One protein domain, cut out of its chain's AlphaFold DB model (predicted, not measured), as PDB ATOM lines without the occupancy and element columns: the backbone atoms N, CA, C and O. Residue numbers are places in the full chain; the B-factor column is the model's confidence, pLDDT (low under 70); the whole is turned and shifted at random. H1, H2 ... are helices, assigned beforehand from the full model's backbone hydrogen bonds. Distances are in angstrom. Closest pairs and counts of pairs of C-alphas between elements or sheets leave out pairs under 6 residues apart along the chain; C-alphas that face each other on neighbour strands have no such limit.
ATOM      1  N   THR A  42     177.916 219.022 117.993       93.25
ATOM      2  CA  THR A  42     178.040 217.659 118.530       93.25
ATOM      3  C   THR A  42     179.466 217.131 118.359       93.25
ATOM      4  O   THR A  42     180.029 216.543 119.284       93.25
ATOM      5  N   ILE A  43     180.088 217.398 117.206       94.00
ATOM      6  CA  ILE A  43     181.491 217.048 116.949       94.00
ATOM      7  C   ILE A  43     182.409 217.822 117.902       94.00
ATOM      8  O   ILE A  43     183.206 217.213 118.610       94.00
ATOM      9  N   LEU A  44     182.247 219.148 117.985       91.44
ATOM     10  CA  LEU A  44     183.003 220.006 118.908       91.44
ATOM     11  C   LEU A  44     182.879 219.548 120.366       91.44
ATOM     12  O   LEU A  44     183.882 219.469 121.067       91.44
ATOM     13  N   PHE A  45     181.669 219.207 120.814       92.25
ATOM     14  CA  PHE A  45     181.431 218.693 122.160       92.25
ATOM     15  C   PHE A  45     182.171 217.372 122.402       92.25
ATOM     16  O   PHE A  45     182.787 217.195 123.448       92.25
ATOM     17  N   THR A  46     182.174 216.471 121.419       92.81
ATOM     18  CA  THR A  46     182.892 215.192 121.515       92.81
ATOM     19  C   THR A  46     184.398 215.413 121.671       92.81
ATOM     20  O   THR A  46     185.011 214.845 122.572       92.81
ATOM     21  N   PHE A  47     184.990 216.294 120.858       92.31
ATOM     22  CA  PHE A  47     186.404 216.659 120.993       92.31
ATOM     23  C   PHE A  47     186.706 217.358 122.321       92.31
ATOM     24  O   PHE A  47     187.726 217.065 122.934       92.31
ATOM     25  N   ALA A  48     185.815 218.226 122.805       92.19
ATOM     26  CA  ALA A  48     185.975 218.874 124.106       92.19
ATOM     27  C   ALA A  48     185.974 217.860 125.263       92.19
ATOM     28  O   ALA A  48     186.751 218.007 126.200       92.19
ATOM     29  N   VAL A  49     185.146 216.809 125.192       91.75
ATOM     30  CA  VAL A  49     185.138 215.722 126.187       91.75
ATOM     31  C   VAL A  49     186.444 214.931 126.153       91.75
ATOM     32  O   VAL A  49     186.982 214.610 127.210       91.75
ATOM     33  N   ILE A  50     186.951 214.611 124.960       92.38
ATOM     34  CA  ILE A  50     188.222 213.890 124.804       92.38
ATOM     35  C   ILE A  50     189.372 214.734 125.360       92.38
ATOM     36  O   ILE A  50     190.106 214.255 126.217       92.38
ATOM     37  N   GLY A  51     189.464 216.004 124.960       89.12
ATOM     38  CA  GLY A  51     190.495 216.914 125.458       89.12
ATOM     39  C   GLY A  51     190.404 217.141 126.967       89.12
ATOM     40  O   GLY A  51     191.422 217.200 127.640       89.12
ATOM     41  N   LEU A  52     189.196 217.198 127.542       89.81
ATOM     42  CA  LEU A  52     189.043 217.286 128.995       89.81
ATOM     43  C   LEU A  52     189.576 216.034 129.704       89.81
ATOM     44  O   LEU A  52     190.181 216.171 130.759       89.81
ATOM     45  N   ARG A  53     189.364 214.833 129.151       88.00
ATOM     46  CA  ARG A  53     189.915 213.593 129.724       88.00
ATOM     47  C   ARG A  53     191.436 213.594 129.698       88.00
ATOM     48  O   ARG A  53     192.038 213.341 130.727       88.00
ATOM     49  N   GLU A  54     192.024 213.944 128.560       88.44
ATOM     50  CA  GLU A  54     193.478 214.005 128.393       88.44
ATOM     51  C   GLU A  54     194.114 214.996 129.377       88.44
ATOM     52  O   GLU A  54     195.025 214.641 130.119       88.44
ATOM     53  N   VAL A  55     193.549 216.202 129.493       87.19
ATOM     54  CA  VAL A  55     194.036 217.197 130.459       87.19
ATOM     55  C   VAL A  55     193.824 216.734 131.904       87.19
ATOM     56  O   VAL A  55     194.655 217.018 132.762       87.19
ATOM     57  N   LEU A  56     192.731 216.027 132.209       85.69
ATOM     58  CA  LEU A  56     192.506 215.482 133.551       85.69
ATOM     59  C   LEU A  56     193.516 214.387 133.906       85.69
ATOM     60  O   LEU A  56     193.969 214.375 135.048       85.69
ATOM     61  N   ASP A  57     193.869 213.528 132.949       84.62
ATOM     62  CA  ASP A  57     194.851 212.453 133.116       84.62
ATOM     63  C   ASP A  57     196.277 213.007 133.294       84.62
ATOM     64  O   ASP A  57     197.060 212.456 134.067       84.62
ATOM     65  N   GLU A  58     196.609 214.122 132.635       84.06
ATOM     66  CA  GLU A  58     197.880 214.835 132.835       84.06
ATOM     67  C   GLU A  58     197.904 215.684 134.119       84.06
ATOM     68  O   GLU A  58     198.969 215.937 134.688       84.06
ATOM     69  N   SER A  59     196.743 216.146 134.589       82.69
ATOM     70  CA  SER A  59     196.651 217.021 135.761       82.69
ATOM     71  C   SER A  59     196.753 216.262 137.089       82.69
ATOM     72  O   SER A  59     196.267 215.143 137.254       82.69
ATOM     73  N   SER A  60     197.257 216.941 138.119       82.94
ATOM     74  CA  SER A  60     197.208 216.458 139.506       82.94
ATOM     75  C   SER A  60     195.816 216.561 140.154       82.94
ATOM     76  O   SER A  60     195.652 216.189 141.319       82.94
ATOM     77  N   PHE A  61     194.797 217.021 139.417       85.25
ATOM     78  CA  PHE A  61     193.450 217.270 139.934       85.25
ATOM     79  C   PHE A  61     192.748 215.989 140.403       85.25
ATOM     80  O   PHE A  61     192.168 215.957 141.488       85.25
ATOM     81  N   GLY A  62     192.826 214.908 139.620       84.38
ATOM     82  CA  GLY A  62     192.225 213.615 139.971       84.38
ATOM     83  C   GLY A  62     192.774 213.036 141.286       84.38
ATOM     84  O   GLY A  62     191.988 212.743 142.192       84.38
ATOM     85  N   PRO A  63     194.106 212.920 141.441       87.44
ATOM     86  CA  PRO A  63     194.733 212.521 142.701       87.44
ATOM     87  C   PRO A  63     194.373 213.425 143.889       87.44
ATOM     88  O   PRO A  63     194.099 212.909 144.972       87.44
ATOM     89  N   LEU A  64     194.307 214.750 143.697       87.56
ATOM     90  CA  LEU A  64     193.888 215.696 144.741       87.56
ATOM     91  C   LEU A  64     192.440 215.454 145.193       87.56
ATOM     92  O   LEU A  64     192.162 215.452 146.391       87.56
ATOM     93  N   LEU A  65     191.525 215.186 144.257       87.12
ATOM     94  CA  LEU A  65     190.150 214.809 144.591       87.12
ATOM     95  C   LEU A  65     190.070 213.451 145.294       87.12
ATOM     96  O   LEU A  65     189.250 213.281 146.190       87.12
ATOM     97  N   SER A  66     190.916 212.491 144.923       89.25
ATOM     98  CA  SER A  66     190.991 211.199 145.616       89.25
ATOM     99  C   SER A  66     191.448 211.362 147.072       89.25
ATOM    100  O   SER A  66     190.953 210.676 147.969       89.25
ATOM    101  N   LEU A  67     192.333 212.329 147.338       89.31
ATOM    102  CA  LEU A  67     192.893 212.598 148.664       89.31
ATOM    103  C   LEU A  67     191.826 213.008 149.696       89.31
ATOM    104  O   LEU A  67     191.925 212.611 150.852       89.31
ATOM    105  N   LEU A  68     190.758 213.696 149.266       88.62
ATOM    106  CA  LEU A  68     189.577 214.004 150.094       88.62
ATOM    107  C   LEU A  68     188.918 212.759 150.694       88.62
ATOM    108  O   LEU A  68     188.388 212.820 151.801       88.62
ATOM    109  N   PHE A  69     188.931 211.649 149.957       90.88
ATOM    110  CA  PHE A  69     188.298 210.400 150.372       90.88
ATOM    111  C   PHE A  69     189.294 209.427 151.003       90.88
ATOM    112  O   PHE A  69     188.913 208.663 151.887       90.88
ATOM    113  N   SER A  70     190.555 209.454 150.564       91.62
ATOM    114  CA  SER A  70     191.599 208.563 151.072       91.62
ATOM    115  C   SER A  70     192.167 209.007 152.419       91.62
ATOM    116  O   SER A  70     192.421 208.154 153.264       91.62
ATOM    117  N   ASP A  71     192.413 210.304 152.613       90.88
ATOM    118  CA  ASP A  71     192.949 210.852 153.863       90.88
ATOM    119  C   ASP A  71     192.349 212.240 154.150       90.88
ATOM    120  O   ASP A  71     192.988 213.282 153.955       90.88
ATOM    121  N   PRO A  72     191.098 212.277 154.637       88.69
ATOM    122  CA  PRO A  72     190.455 213.533 155.001       88.69
ATOM    123  C   PRO A  72     191.167 214.242 156.165       88.69
ATOM    124  O   PRO A  72     191.052 215.461 156.291       88.69
ATOM    125  N   GLY A  73     191.925 213.519 157.000       90.31
ATOM    126  CA  GLY A  73     192.685 214.103 158.108       90.31
ATOM    127  C   GLY A  73     193.796 215.023 157.605       90.31
ATOM    128  O   GLY A  73     193.915 216.161 158.066       90.31
ATOM    129  N   ALA A  74     194.548 214.573 156.596       87.50
ATOM    130  CA  ALA A  74     195.561 215.386 155.928       87.50
ATOM    131  C   ALA A  74     194.965 216.616 155.220       87.50
ATOM    132  O   ALA A  74     195.569 217.694 155.258       87.50
ATOM    133  N   VAL A  75     193.769 216.482 154.628       90.19
ATOM    134  CA  VAL A  75     193.046 217.599 153.993       90.19
ATOM    135  C   VAL A  75     192.630 218.649 155.017       90.19
ATOM    136  O   VAL A  75     192.855 219.832 154.791       90.19
ATOM    137  N   ILE A  76     192.061 218.243 156.154       91.75
ATOM    138  CA  ILE A  76     191.636 219.180 157.206       91.75
ATOM    139  C   ILE A  76     192.852 219.894 157.809       91.75
ATOM    140  O   ILE A  76     192.812 221.108 158.018       91.75
ATOM    141  N   ALA A  77     193.953 219.170 158.033       92.75
ATOM    142  CA  ALA A  77     195.191 219.745 158.553       92.75
ATOM    143  C   ALA A  77     195.809 220.794 157.608       92.75
ATOM    144  O   ALA A  77     196.375 221.779 158.074       92.75
ATOM    145  N   ASN A  78     195.665 220.617 156.289       91.56
ATOM    146  CA  ASN A  78     196.240 221.494 155.262       91.56
ATOM    147  C   ASN A  78     195.171 222.157 154.382       91.56
ATOM    148  O   ASN A  78     195.402 222.383 153.193       91.56
ATOM    149  N   TRP A  79     194.007 222.482 154.951       90.19
ATOM    150  CA  TRP A  79     192.825 222.892 154.178       90.19
ATOM    151  C   TRP A  79     193.099 224.088 153.255       90.19
ATOM    152  O   TRP A  79     192.633 224.123 152.119       90.19
ATOM    153  N   HIS A  80     193.906 225.042 153.728       92.00
ATOM    154  CA  HIS A  80     194.235 226.252 152.987       92.00
ATOM    155  C   HIS A  80     195.065 225.929 151.736       92.00
ATOM    156  O   HIS A  80     194.675 226.283 150.626       92.00
ATOM    157  N   SER A  81     196.167 225.188 151.896       90.06
ATOM    158  CA  SER A  81     197.029 224.771 150.782       90.06
ATOM    159  C   SER A  81     196.308 223.826 149.826       90.06
ATOM    160  O   SER A  81     196.448 223.956 148.615       90.06
ATOM    161  N   PHE A  82     195.486 222.920 150.357       90.50
ATOM    162  CA  PHE A  82     194.708 221.979 149.559       90.50
ATOM    163  C   PHE A  82     193.766 222.693 148.584       90.50
ATOM    164  O   PHE A  82     193.772 222.382 147.396       90.50
ATOM    165  N   ILE A  83     193.001 223.687 149.052       89.69
ATOM    166  CA  ILE A  83     192.092 224.455 148.188       89.69
ATOM    167  C   ILE A  83     192.871 225.154 147.068       89.69
ATOM    168  O   ILE A  83     192.467 225.062 145.911       89.69
ATOM    169  N   PHE A  84     193.999 225.802 147.378       90.56
ATOM    170  CA  PHE A  84     194.825 226.447 146.352       90.56
ATOM    171  C   PHE A  84     195.355 225.449 145.320       90.56
ATOM    172  O   PHE A  84     195.226 225.703 144.126       90.56
ATOM    173  N   SER A  85     195.861 224.290 145.748       89.06
ATOM    174  CA  SER A  85     196.332 223.246 144.831       89.06
ATOM    175  C   SER A  85     195.210 222.666 143.963       89.06
ATOM    176  O   SER A  85     195.427 222.372 142.789       89.06
ATOM    177  N   VAL A  86     193.994 222.528 144.499       87.88
ATOM    178  CA  VAL A  86     192.816 222.110 143.718       87.88
ATOM    179  C   VAL A  86     192.462 223.162 142.665       87.88
ATOM    180  O   VAL A  86     192.199 222.805 141.521       87.88
ATOM    181  N   PHE A  87     192.491 224.450 143.015       87.50
ATOM    182  CA  PHE A  87     192.240 225.530 142.057       87.50
ATOM    183  C   PHE A  87     193.318 225.624 140.972       87.50
ATOM    184  O   PHE A  87     192.988 225.843 139.811       87.50
ATOM    185  N   GLU A  88     194.586 225.445 141.332       86.56
ATOM    186  CA  GLU A  88     195.711 225.513 140.395       86.56
ATOM    187  C   GLU A  88     195.735 224.323 139.427       86.56
ATOM    188  O   GLU A  88     196.019 224.483 138.244       86.56
ATOM    189  N   SER A  89     195.382 223.133 139.915       87.50
ATOM    190  CA  SER A  89     195.313 221.918 139.093       87.50
ATOM    191  C   SER A  89     194.040 221.817 138.251       87.50
ATOM    192  O   SER A  89     193.968 220.975 137.354       87.50
ATOM    193  N   MET A  90     193.030 222.653 138.512       86.00
ATOM    194  CA  MET A  90     191.755 222.583 137.809       86.00
ATOM    195  C   MET A  90     191.925 222.971 136.330       86.00
ATOM    196  O   MET A  90     192.383 224.078 136.024       86.00
ATOM    197  N   PRO A  91     191.474 222.129 135.379       86.88
ATOM    198  CA  PRO A  91     191.604 222.406 133.952       86.88
ATOM    199  C   PRO A  91     190.530 223.393 133.475       86.88
ATOM    200  O   PRO A  91     189.643 223.072 132.683       86.88
ATOM    201  N   THR A  92     190.609 224.625 133.977       86.94
ATOM    202  CA  THR A  92     189.591 225.674 133.831       86.94
ATOM    203  C   THR A  92     189.246 225.944 132.367       86.94
ATOM    204  O   THR A  92     188.075 226.085 132.022       86.94
ATOM    205  N   LEU A  93     190.250 225.954 131.482       87.44
ATOM    206  CA  LEU A  93     190.052 226.158 130.045       87.44
ATOM    207  C   LEU A  93     189.284 225.005 129.392       87.44
ATOM    208  O   LEU A  93     188.330 225.252 128.656       87.44
ATOM    209  N   ALA A  94     189.654 223.755 129.681       87.50
ATOM    210  CA  ALA A  94     188.981 222.589 129.115       87.50
ATOM    211  C   ALA A  94     187.519 222.510 129.586       87.50
ATOM    212  O   ALA A  94     186.610 222.283 128.786       87.50
ATOM    213  N   VAL A  95     187.276 222.797 130.870       89.69
ATOM    214  CA  VAL A  95     185.924 222.875 131.440       89.69
ATOM    215  C   VAL A  95     185.119 224.013 130.804       89.69
ATOM    216  O   VAL A  95     183.963 223.810 130.435       89.69
ATOM    217  N   ALA A  96     185.714 225.195 130.613       92.12
ATOM    218  CA  ALA A  96     185.042 226.324 129.972       92.12
ATOM    219  C   ALA A  96     184.633 226.007 128.524       92.12
ATOM    220  O   ALA A  96     183.495 226.278 128.134       92.12
ATOM    221  N   VAL A  97     185.523 225.386 127.744       91.50
ATOM    222  CA  VAL A  97     185.231 224.952 126.368       91.50
ATOM    223  C   VAL A  97     184.103 223.920 126.346       91.50
ATOM    224  O   VAL A  97     183.195 224.034 125.524       91.50
ATOM    225  N   LEU A  98     184.108 222.958 127.271       92.56
ATOM    226  CA  LEU A  98     183.052 221.952 127.389       92.56
ATOM    227  C   LEU A  98     181.688 222.581 127.716       92.56
ATOM    228  O   LEU A  98     180.693 222.267 127.060       92.56
ATOM    229  N   ILE A  99     181.635 223.495 128.691       93.62
ATOM    230  CA  ILE A  99     180.405 224.213 129.064       93.62
ATOM    231  C   ILE A  99     179.884 225.024 127.878       93.62
ATOM    232  O   ILE A  99     178.687 225.007 127.588       93.62
ATOM    233  N   LEU A 100     180.776 225.717 127.172       93.69
ATOM    234  CA  LEU A 100     180.418 226.528 126.017       93.69
ATOM    235  C   LEU A 100     179.882 225.643 124.883       93.69
ATOM    236  O   LEU A 100     178.795 225.908 124.367       93.69
ATOM    237  N   ALA A 101     180.563 224.544 124.556       92.44
ATOM    238  CA  ALA A 101     180.095 223.575 123.567       92.44
ATOM    239  C   ALA A 101     178.712 223.005 123.928       92.44
ATOM    240  O   ALA A 101     177.831 222.942 123.069       92.44
ATOM    241  N   LEU A 102     178.483 222.673 125.204       93.50
ATOM    242  CA  LEU A 102     177.190 222.200 125.694       93.50
ATOM    243  C   LEU A 102     176.097 223.272 125.561       93.50
ATOM    244  O   LEU A 102     174.999 222.980 125.086       93.50
ATOM    245  N   ALA A 103     176.393 224.519 125.932       94.50
ATOM    246  CA  ALA A 103     175.455 225.631 125.815       94.50
ATOM    247  C   ALA A 103     175.042 225.869 124.353       94.50
ATOM    248  O   ALA A 103     173.850 226.003 124.063       94.50
ATOM    249  N   PHE A 104     175.998 225.857 123.420       93.31
ATOM    250  CA  PHE A 104     175.717 225.998 121.989       93.31
ATOM    251  C   PHE A 104     174.947 224.804 121.417       93.31
ATOM    252  O   PHE A 104     174.036 224.994 120.604       93.31
ATOM    253  N   LEU A 105     175.245 223.587 121.874       92.12
ATOM    254  CA  LEU A 105     174.500 222.393 121.491       92.12
ATOM    255  C   LEU A 105     173.033 222.511 121.923       92.12
ATOM    256  O   LEU A 105     172.139 222.419 121.081       92.12
ATOM    257  N   LEU A 106     172.768 222.828 123.191       93.75
ATOM    258  CA  LEU A 106     171.406 223.040 123.700       93.75
ATOM    259  C   LEU A 106     170.690 224.192 122.982       93.75
ATOM    260  O   LEU A 106     169.507 224.090 122.641       93.75
ATOM    261  N   PHE A 107     171.409 225.279 122.703       93.00
ATOM    262  CA  PHE A 107     170.873 226.410 121.956       93.00
ATOM    263  C   PHE A 107     170.453 226.008 120.537       93.00
ATOM    264  O   PHE A 107     169.355 226.353 120.096       93.00
ATOM    265  N   SER A 108     171.271 225.217 119.840       91.12
ATOM    266  CA  SER A 108     170.947 224.736 118.495       91.12
ATOM    267  C   SER A 108     169.718 223.816 118.483       91.12
ATOM    268  O   SER A 108     168.838 223.996 117.638       91.12
ATOM    269  N   VAL A 109     169.560 222.935 119.481       91.88
ATOM    270  CA  VAL A 109     168.346 222.111 119.650       91.88
ATOM    271  C   VAL A 109     167.104 222.989 119.797       91.88
ATOM    272  O   VAL A 109     166.093 222.765 119.127       91.88
ATOM    273  N   ARG A 110     167.180 224.041 120.622       92.31
ATOM    274  CA  ARG A 110     166.073 224.990 120.801       92.31
ATOM    275  C   ARG A 110     165.700 225.685 119.488       92.31
ATOM    276  O   ARG A 110     164.513 225.813 119.185       92.31
ATOM    277  N   LEU A 111     166.683 226.115 118.696       90.31
ATOM    278  CA  LEU A 111     166.443 226.756 117.396       90.31
ATOM    279  C   LEU A 111     165.787 225.810 116.384       90.31
ATOM    280  O   LEU A 111     164.876 226.227 115.655       90.31
ATOM    281  N   ILE A 112     166.196 224.538 116.371       90.31
ATOM    282  CA  ILE A 112     165.577 223.497 115.544       90.31
ATOM    283  C   ILE A 112     164.124 223.291 115.973       90.31
ATOM    284  O   ILE A 112     163.235 223.345 115.125       90.31
ATOM    285  N   ALA A 113     163.861 223.134 117.273       90.50
ATOM    286  CA  ALA A 113     162.513 222.917 117.798       90.50
ATOM    287  C   ALA A 113     161.557 224.066 117.429       90.50
ATOM    288  O   ALA A 113     160.457 223.835 116.922       90.50
ATOM    289  N   VAL A 114     161.997 225.319 117.596       89.62
ATOM    290  CA  VAL A 114     161.209 226.504 117.213       89.62
ATOM    291  C   VAL A 114     160.952 226.545 115.704       89.62
ATOM    292  O   VAL A 114     159.836 226.838 115.265       89.62
ATOM    293  N   SER A 115     161.966 226.246 114.891       87.75
ATOM    294  CA  SER A 115     161.844 226.244 113.429       87.75
ATOM    295  C   SER A 115     160.923 225.129 112.929       87.75
ATOM    296  O   SER A 115     160.106 225.360 112.037       87.75
ATOM    297  N   PHE A 116     160.983 223.951 113.551       87.06
ATOM    298  CA  PHE A 116     160.105 222.823 113.255       87.06
ATOM    299  C   PHE A 116     158.647 223.121 113.635       87.06
ATOM    300  O   PHE A 116     157.732 222.857 112.853       87.06
ATOM    301  N   GLY A 117     158.418 223.776 114.778       87.06
ATOM    302  CA  GLY A 117     157.093 224.253 115.179       87.06
ATOM    303  C   GLY A 117     156.472 225.202 114.145       87.06
ATOM    304  O   GLY A 117     155.330 225.007 113.719       87.06
ATOM    305  N   LYS A 118     157.244 226.182 113.656       85.62
ATOM    306  CA  LYS A 118     156.813 227.099 112.581       85.62
ATOM    307  C   LYS A 118     156.544 226.372 111.261       85.62
ATOM    308  O   LYS A 118     155.564 226.675 110.587       85.62
ATOM    309  N   PHE A 119     157.382 225.400 110.903       85.00
ATOM    310  CA  PHE A 119     157.190 224.580 109.707       85.00
ATOM    311  C   PHE A 119     155.878 223.787 109.770       85.00
ATOM    312  O   PHE A 119     155.078 223.839 108.836       85.00
ATOM    313  N   SER A 120     155.629 223.097 110.888       84.25
ATOM    314  CA  SER A 120     154.442 222.254 111.071       84.25
ATOM    315  C   SER A 120     153.134 223.053 111.001       84.25
ATOM    316  O   SER A 120     152.172 222.614 110.365       84.25
ATOM    317  N   SER A 121     153.101 224.259 111.582       84.06
ATOM    318  CA  SER A 121     151.910 225.114 111.575       84.06
ATOM    319  C   SER A 121     151.599 225.663 110.180       84.06
ATOM    320  O   SER A 121     150.437 225.663 109.765       84.06
ATOM    321  N   LEU A 122     152.621 226.058 109.413       81.44
ATOM    322  CA  LEU A 122     152.453 226.503 108.027       81.44
ATOM    323  C   LEU A 122     152.069 225.354 107.094       81.44
ATOM    324  O   LEU A 122     151.168 225.525 106.274       81.44
ATOM    325  N   ALA A 123     152.673 224.176 107.255       80.81
ATOM    326  CA  ALA A 123     152.304 222.989 106.490       80.81
ATOM    327  C   ALA A 123     150.833 222.605 106.725       80.81
ATOM    328  O   ALA A 123     150.097 222.346 105.769       80.81
ATOM    329  N   LYS A 124     150.362 222.657 107.981       84.00
ATOM    330  CA  LYS A 124     148.947 222.435 108.321       84.00
ATOM    331  C   LYS A 124     148.033 223.481 107.673       84.00
ATOM    332  O   LYS A 124     146.979 223.128 107.152       84.00
ATOM    333  N   LYS A 125     148.453 224.750 107.650       81.81
ATOM    334  CA  LYS A 125     147.698 225.857 107.040       81.81
ATOM    335  C   LYS A 125     147.564 225.723 105.520       81.81
ATOM    336  O   LYS A 125     146.509 226.057 105.002       81.81
ATOM    337  N   ILE A 126     148.588 225.216 104.830       76.25
ATOM    338  CA  ILE A 126     148.550 224.967 103.376       76.25
ATOM    339  C   ILE A 126     147.669 223.762 103.031       76.25
ATOM    340  O   ILE A 126     146.991 223.782 102.010       76.25
ATOM    341  N   ARG A 127     147.666 222.715 103.868       74.00
ATOM    342  CA  ARG A 127     146.867 221.497 103.636       74.00
ATOM    343  C   ARG A 127     145.369 221.699 103.895       74.00
ATOM    344  O   ARG A 127     144.564 220.961 103.346       74.00
ATOM    345  N   GLY A 128     145.013 222.666 104.745       68.25
ATOM    346  CA  GLY A 128     143.625 223.020 105.069       68.25
ATOM    347  C   GLY A 128     142.999 224.104 104.179       68.25
ATOM    348  O   GLY A 128     141.837 224.439 104.387       68.25
ATOM    349  N   THR A 129     143.751 224.671 103.228       56.88
ATOM    350  CA  THR A 129     143.274 225.648 102.227       56.88
ATOM    351  C   THR A 129     143.216 225.051 100.844       56.88
ATOM    352  O   THR A 129     142.303 225.458 100.100       56.88
TER     353      THR A 129
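What this domain is: This is residues 42 to 129 of the 129 residues of an uncharacterized protein of Candidatus Yanofskybacteria bacterium RIFCSPLOWO2_01_FULL_49_25 (UniProt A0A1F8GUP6). One long helix, H5, makes most of the length of a thin rod: its first part runs side by side with H1, and residues 107 to 129 stick out as a free arm. Beyond the other end of this pair, H2 and H4 lie side by side as a small head, with H3 across their far end. The printed part has 88 residues, with five named helices in the order H1, H2, H3, H4, H5 and no named strand, and its class is all helix. It is extended, with a radius of gyration of the C-alphas of 22.5 A, and spans 77 by 23 by 18 A.

Where its parts are: H5, residues 92 to 127, is 52.5 A long, from C-alpha 92 at (189.591, 225.674, 133.831) to C-alpha 127 at (146.867, 221.497, 103.636). H1, residues 42 to 58, begins with C-alpha 42 at (178.040, 217.659, 118.530) and is 24.6 A long. H2 holds residues 61 to 70, 14.3 A; H3 residues 72 to 77, 8.6 A; H4 residues 79 to 89, 15.3 A.

How they stand to each other: H5 touches H1 with residues 94 to 105 alone, opposite ways at a shallow tilt of 16 degrees; their closest C-alphas, Phe 45 and Ala 101, are 5.3 A apart. H1 and H2 are close but not clearly touching, with C-alphas 56 and 62 at 6.7 A. H2 touches H4, opposite ways at a shallow tilt of 31 degrees, the closest C-alphas being Phe 61 and Ser 89, 5.1 A. H3 is about perpendicular to H2, at 78 degrees, and close but not clearly touching, with C-alphas 68 and 75 closest at 6.3 A. H4 and H5 are apart. Every O i to N i+4 pair is within hydrogen-bond range in H1, H3, H4 and H5, and 4 of 6 are in H2.

The domain as a whole: The C-alphas of Ala 77 and Thr 129, the two farthest apart, are 76.8 A apart. The printed part has no cut, and its four links are tight. Residues 128 to 129 have pLDDT under 70.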